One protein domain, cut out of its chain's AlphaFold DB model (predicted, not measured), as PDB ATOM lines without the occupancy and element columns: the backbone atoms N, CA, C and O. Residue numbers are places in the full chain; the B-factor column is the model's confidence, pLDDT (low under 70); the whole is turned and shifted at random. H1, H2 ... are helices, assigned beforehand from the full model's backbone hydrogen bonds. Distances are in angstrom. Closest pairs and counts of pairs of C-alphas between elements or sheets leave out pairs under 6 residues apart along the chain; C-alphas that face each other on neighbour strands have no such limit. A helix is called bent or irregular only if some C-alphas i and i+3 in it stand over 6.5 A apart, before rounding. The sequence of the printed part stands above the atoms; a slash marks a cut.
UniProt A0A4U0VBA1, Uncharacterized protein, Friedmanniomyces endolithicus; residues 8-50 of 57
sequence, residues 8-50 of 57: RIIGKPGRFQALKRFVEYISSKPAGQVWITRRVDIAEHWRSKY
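This is residues 8 to 50 of the 57 residues of an uncharacterized protein of Friedmanniomyces endolithicus (UniProt A0A4U0VBA1). Two helices, H1 and then H2, lie apart at the two ends of a thin, open chain and run much the same way. The long link between them goes on past the end of H1, folds back near Gly 32 and returns to the start of H2. The printed part has 43 residues with two named helices and no named strand, class all helix. It is extended, with a radius of gyration of the C-alphas of 14.6 A, and only just flat, spanning 42 by 28 by 8 A.

After residues 8 to 12, H1 holds residues 13 to 27, 21.4 A long, beginning at C-alpha 13 (-57.904, -14.367, 7.794). It is neither bent nor irregular, but only just: C-alphas 14 and 17 are 6.4 A apart. H2 holds residues 39 to 49, 15.4 A long, ending at C-alpha 49 (-21.890, -33.724, 5.599).

H1 and H2 are apart, with no C-alpha of the one within 8 A of the other. Every O i to N i+4 pair of H2 is within hydrogen-bond range; in H1, 8 of 11 are.

The C-alphas farthest apart, those of Gly 14 and Tyr 50, are 42.1 A apart. The printed part has no cut, and the link of 11 residues from H1 to H2 is long. No printed residue is under 70 in pLDDT.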
ATOM      1  N   ARG A   8     -53.160 -17.071  -2.022       97.62
ATOM      2  CA  ARG A   8     -54.632 -17.084  -2.163       97.62
ATOM      3  C   ARG A   8     -55.371 -17.975  -1.156       97.62
ATOM      4  O   ARG A   8     -56.595 -17.908  -1.057       97.62
ATOM      5  N   ILE A   9     -54.653 -18.862  -0.464       97.19
ATOM      6  CA  ILE A   9     -55.227 -19.812   0.490       97.19
ATOM      7  C   ILE A   9     -54.887 -19.392   1.914       97.19
ATOM      8  O   ILE A   9     -55.792 -19.087   2.688       97.19
ATOM      9  N   ILE A  10     -53.599 -19.380   2.265       97.81
ATOM     10  CA  ILE A  10     -53.180 -19.174   3.653       97.81
ATOM     11  C   ILE A  10     -53.305 -17.715   4.095       97.81
ATOM     12  O   ILE A  10     -53.452 -17.462   5.284       97.81
ATOM     13  N   GLY A  11     -53.317 -16.769   3.150       96.31
ATOM     14  CA  GLY A  11     -53.518 -15.348   3.438       96.31
ATOM     15  C   GLY A  11     -54.948 -14.989   3.848       96.31
ATOM     16  O   GLY A  11     -55.187 -13.876   4.303       96.31
ATOM     17  N   LYS A  12     -55.917 -15.908   3.717       97.50
ATOM     18  CA  LYS A  12     -57.289 -15.665   4.182       97.50
ATOM     19  C   LYS A  12     -57.301 -15.577   5.718       97.50
ATOM     20  O   LYS A  12     -56.810 -16.521   6.344       97.50
ATOM     21  N   PRO A  13     -57.922 -14.552   6.337       96.50
ATOM     22  CA  PRO A  13     -57.904 -14.367   7.794       96.50
ATOM     23  C   PRO A  13     -58.309 -15.617   8.590       96.50
ATOM     24  O   PRO A  13     -57.610 -16.015   9.518       96.50
ATOM     25  N   GLY A  14     -59.365 -16.319   8.156       96.00
ATOM     26  CA  GLY A  14     -59.822 -17.553   8.809       96.00
ATOM     27  C   GLY A  14     -58.857 -18.746   8.709       96.00
ATOM     28  O   GLY A  14     -58.991 -19.697   9.472       96.00
ATOM     29  N   ARG A  15     -57.877 -18.724   7.792       96.62
ATOM     30  CA  ARG A  15     -56.869 -19.791   7.619       96.62
ATOM     31  C   ARG A  15     -55.508 -19.416   8.202       96.62
ATOM     32  O   ARG A  15     -54.801 -20.293   8.693       96.62
ATOM     33  N   PHE A  16     -55.154 -18.133   8.187       97.81
ATOM     34  CA  PHE A  16     -53.857 -17.652   8.659       97.81
ATOM     35  C   PHE A  16     -53.595 -17.985  10.136       97.81
ATOM     36  O   PHE A  16     -52.465 -18.290  10.515       97.81
ATOM     37  N   GLN A  17     -54.644 -18.013  10.963       97.62
ATOM     38  CA  GLN A  17     -54.512 -18.313  12.390       97.62
ATOM     39  C   GLN A  17     -53.879 -19.688  12.664       97.62
ATOM     40  O   GLN A  17     -53.146 -19.838  13.641       97.62
ATOM     41  N   ALA A  18     -54.116 -20.685  11.806       96.62
ATOM     42  CA  ALA A  18     -53.491 -21.998  11.943       96.62
ATOM     43  C   ALA A  18     -51.975 -21.937  11.693       96.62
ATOM     44  O   ALA A  18     -51.207 -22.535  12.444       96.62
ATOM     45  N   LEU A  19     -51.539 -21.164  10.690       97.38
ATOM     46  CA  LEU A  19     -50.116 -20.939  10.423       97.38
ATOM     47  C   LEU A  19     -49.445 -20.223  11.599       97.38
ATOM     48  O   LEU A  19     -48.379 -20.650  12.032       97.38
ATOM     49  N   LYS A  20     -50.086 -19.187  12.152       97.19
ATOM     50  CA  LYS A  20     -49.573 -18.465  13.326       97.19
ATOM     51  C   LYS A  20     -49.358 -19.402  14.519       97.19
ATOM     52  O   LYS A  20     -48.249 -19.472  15.035       97.19
ATOM     53  N   ARG A  21     -50.380 -20.184  14.890       97.81
ATOM     54  CA  ARG A  21     -50.290 -21.164  15.990       97.81
ATOM     55  C   ARG A  21     -49.198 -22.205  15.750       97.81
ATOM     56  O   ARG A  21     -48.521 -22.617  16.686       97.81
ATOM     57  N   PHE A  22     -49.022 -22.639  14.503       97.00
ATOM     58  CA  PHE A  22     -47.964 -23.580  14.149       97.00
ATOM     59  C   PHE A  22     -46.569 -22.970  14.333       97.00
ATOM     60  O   PHE A  22     -45.697 -23.627  14.900       97.00
ATOM     61  N   VAL A  23     -46.367 -21.721  13.901       96.19
ATOM     62  CA  VAL A  23     -45.104 -20.996  14.112       96.19
ATOM     63  C   VAL A  23     -44.827 -20.826  15.608       96.19
ATOM     64  O   VAL A  23     -43.740 -21.161  16.064       96.19
ATOM     65  N   GLU A  24     -45.822 -20.409  16.392       97.50
ATOM     66  CA  GLU A  24     -45.705 -20.301  17.854       97.50
ATOM     67  C   GLU A  24     -45.319 -21.647  18.493       97.50
ATOM     68  O   GLU A  24     -44.398 -21.718  19.310       97.50
ATOM     69  N   TYR A  25     -45.961 -22.740  18.068       97.12
ATOM     70  CA  TYR A  25     -45.658 -24.085  18.550       97.12
ATOM     71  C   TYR A  25     -44.210 -24.509  18.275       97.12
ATOM     72  O   TYR A  25     -43.538 -24.986  19.191       97.12
ATOM     73  N   ILE A  26     -43.713 -24.349  17.043       96.25
ATOM     74  CA  ILE A  26     -42.332 -24.741  16.713       96.25
ATOM     75  C   ILE A  26     -41.301 -23.830  17.386       96.25
ATOM     76  O   ILE A  26     -40.243 -24.314  17.774       96.25
ATOM     77  N   SER A  27     -41.619 -22.547  17.580       94.44
ATOM     78  CA  SER A  27     -40.753 -21.597  18.287       94.44
ATOM     79  C   SER A  27     -40.657 -21.884  19.787       94.44
ATOM     80  O   SER A  27     -39.638 -21.575  20.390       94.44
ATOM     81  N   SER A  28     -41.676 -22.505  20.389       96.25
ATOM     82  CA  SER A  28     -41.647 -22.917  21.803       96.25
ATOM     83  C   SER A  28     -40.788 -24.157  22.092       96.25
ATOM     84  O   SER A  28     -40.640 -24.547  23.251       96.25
ATOM     85  N   LYS A  29     -40.250 -24.825  21.064       96.31
ATOM     86  CA  LYS A  29     -39.427 -26.022  21.265       96.31
ATOM     87  C   LYS A  29     -38.055 -25.650  21.837       96.31
ATOM     88  O   LYS A  29     -37.523 -24.602  21.476       96.31
ATOM     89  N   PRO A  30     -37.463 -26.505  22.696       95.44
ATOM     90  CA  PRO A  30     -36.108 -26.312  23.193       95.44
ATOM     91  C   PRO A  30     -35.112 -25.981  22.079       95.44
ATOM     92  O   PRO A  30     -35.192 -26.520  20.967       95.44
ATOM     93  N   ALA A  31     -34.154 -25.110  22.394       87.81
ATOM     94  CA  ALA A  31     -33.129 -24.686  21.450       87.81
ATOM     95  C   ALA A  31     -32.389 -25.898  20.855       87.81
ATOM     96  O   ALA A  31     -32.019 -26.831  21.565       87.81
ATOM     97  N   GLY A  32     -32.200 -25.890  19.533       87.50
ATOM     98  CA  GLY A  32     -31.541 -26.975  18.799       87.50
ATOM     99  C   GLY A  32     -32.428 -28.179  18.460       87.50
ATOM    100  O   GLY A  32     -31.998 -29.031  17.688       87.50
ATOM    101  N   GLN A  33     -33.670 -28.250  18.955       93.69
ATOM    102  CA  GLN A  33     -34.572 -29.371  18.652       93.69
ATOM    103  C   GLN A  33     -35.269 -29.238  17.283       93.69
ATOM    104  O   GLN A  33     -35.652 -30.242  16.683       93.69
ATOM    105  N   VAL A  34     -35.427 -28.012  16.769       96.38
ATOM    106  CA  VAL A  34     -36.060 -27.736  15.469       96.38
ATOM    107  C   VAL A  34     -35.149 -26.860  14.615       96.38
ATOM    108  O   VAL A  34     -34.734 -25.785  15.039       96.38
ATOM    109  N   TRP A  35     -34.885 -27.291  13.380       96.25
ATOM    110  CA  TRP A  35     -34.147 -26.513  12.384       96.25
ATOM    111  C   TRP A  35     -35.111 -25.927  11.346       96.25
ATOM    112  O   TRP A  35     -35.607 -26.633  10.467       96.25
ATOM    113  N   ILE A  36     -35.396 -24.628  11.464       95.44
ATOM    114  CA  ILE A  36     -36.145 -23.869  10.454       95.44
ATOM    115  C   ILE A  36     -35.133 -23.348   9.442       95.44
ATOM    116  O   ILE A  36     -34.226 -22.598   9.796       95.44
ATOM    117  N   THR A  37     -35.256 -23.766   8.188       96.69
ATOM    118  CA  THR A  37     -34.204 -23.528   7.201       96.69
ATOM    119  C   THR A  37     -34.740 -23.462   5.779       96.69
ATOM    120  O   THR A  37     -35.858 -23.906   5.498       96.69
ATOM    121  N   ARG A  38     -33.950 -22.891   4.867       97.94
ATOM    122  CA  ARG A  38     -34.291 -22.832   3.447       97.94
ATOM    123  C   ARG A  38     -33.881 -24.140   2.779       97.94
ATOM    124  O   ARG A  38     -33.014 -24.874   3.239       97.94
ATOM    125  N   ARG A  39     -34.473 -24.417   1.618       97.94
ATOM    126  CA  ARG A  39     -34.148 -25.635   0.852       97.94
ATOM    127  C   ARG A  39     -32.681 -25.685   0.411       97.94
ATOM    128  O   ARG A  39     -32.122 -26.774   0.353       97.94
ATOM    129  N   VAL A  40     -32.079 -24.531   0.114       98.19
ATOM    130  CA  VAL A  40     -30.662 -24.432  -0.273       98.19
ATOM    131  C   VAL A  40     -29.734 -24.827   0.874       98.19
ATOM    132  O   VAL A  40     -28.833 -25.628   0.667       98.19
ATOM    133  N   ASP A  41     -30.040 -24.392   2.094       98.25
ATOM    134  CA  ASP A  41     -29.241 -24.700   3.281       98.25
ATOM    135  C   ASP A  41     -29.264 -26.211   3.590       98.25
ATOM    136  O   ASP A  41     -28.252 -26.793   3.975       98.25
ATOM    137  N   ILE A  42     -30.402 -26.886   3.364       97.75
ATOM    138  CA  ILE A  42     -30.498 -28.354   3.464       97.75
ATOM    139  C   ILE A  42     -29.596 -29.024   2.425       97.75
ATOM    140  O   ILE A  42     -28.889 -29.978   2.748       97.75
ATOM    141  N   ALA A  43     -29.621 -28.543   1.180       97.75
ATOM    142  CA  ALA A  43     -28.801 -29.098   0.109       97.75
ATOM    143  C   ALA A  43     -27.301 -28.914   0.393       97.75
ATOM    144  O   ALA A  43     -26.524 -29.853   0.219       97.75
ATOM    145  N   GLU A  44     -26.900 -27.738   0.876       98.06
ATOM    146  CA  GLU A  44     -25.526 -27.438   1.282       98.06
ATOM    147  C   GLU A  44     -25.089 -28.291   2.476       98.06
ATOM    148  O   GLU A  44     -24.031 -28.922   2.421       98.06
ATOM    149  N   HIS A  45     -25.931 -28.397   3.510       97.75
ATOM    150  CA  HIS A  45     -25.686 -29.273   4.656       97.75
ATOM    151  C   HIS A  45     -25.473 -30.721   4.211       97.75
ATOM    152  O   HIS A  45     -24.528 -31.374   4.654       97.75
ATOM    153  N   TRP A  46     -26.316 -31.219   3.303       97.69
ATOM    154  CA  TRP A  46     -26.202 -32.579   2.791       97.69
ATOM    155  C   TRP A  46     -24.924 -32.780   1.982       97.69
ATOM    156  O   TRP A  46     -24.200 -33.739   2.213       97.69
ATOM    157  N   ARG A  47     -24.602 -31.852   1.078       96.94
ATOM    158  CA  ARG A  47     -23.396 -31.924   0.246       96.94
ATOM    159  C   ARG A  47     -22.114 -31.887   1.077       96.94
ATOM    160  O   ARG A  47     -21.154 -32.565   0.726       96.94
ATOM    161  N   SER A  48     -22.101 -31.097   2.149       97.19
ATOM    162  CA  SER A  48     -20.961 -30.978   3.061       97.19
ATOM    163  C   SER A  48     -20.821 -32.202   3.968       97.19
ATOM    164  O   SER A  48     -19.733 -32.764   4.075       97.19
ATOM    165  N   LYS A  49     -21.914 -32.643   4.602       97.50
ATOM    166  CA  LYS A  49     -21.890 -33.724   5.599       97.50
ATOM    167  C   LYS A  49     -21.887 -35.122   4.980       97.50
ATOM    168  O   LYS A  49     -21.320 -36.050   5.548       97.50
ATOM    169  N   TYR A  50     -22.514 -35.264   3.819       95.88
ATOM    170  CA  TYR A  50     -22.664 -36.511   3.074       95.88
ATOM    171  C   TYR A  50     -22.211 -36.302   1.620       95.88
ATOM    172  O   TYR A  50     -23.032 -36.324   0.696       95.88
TER     173      TYR A  50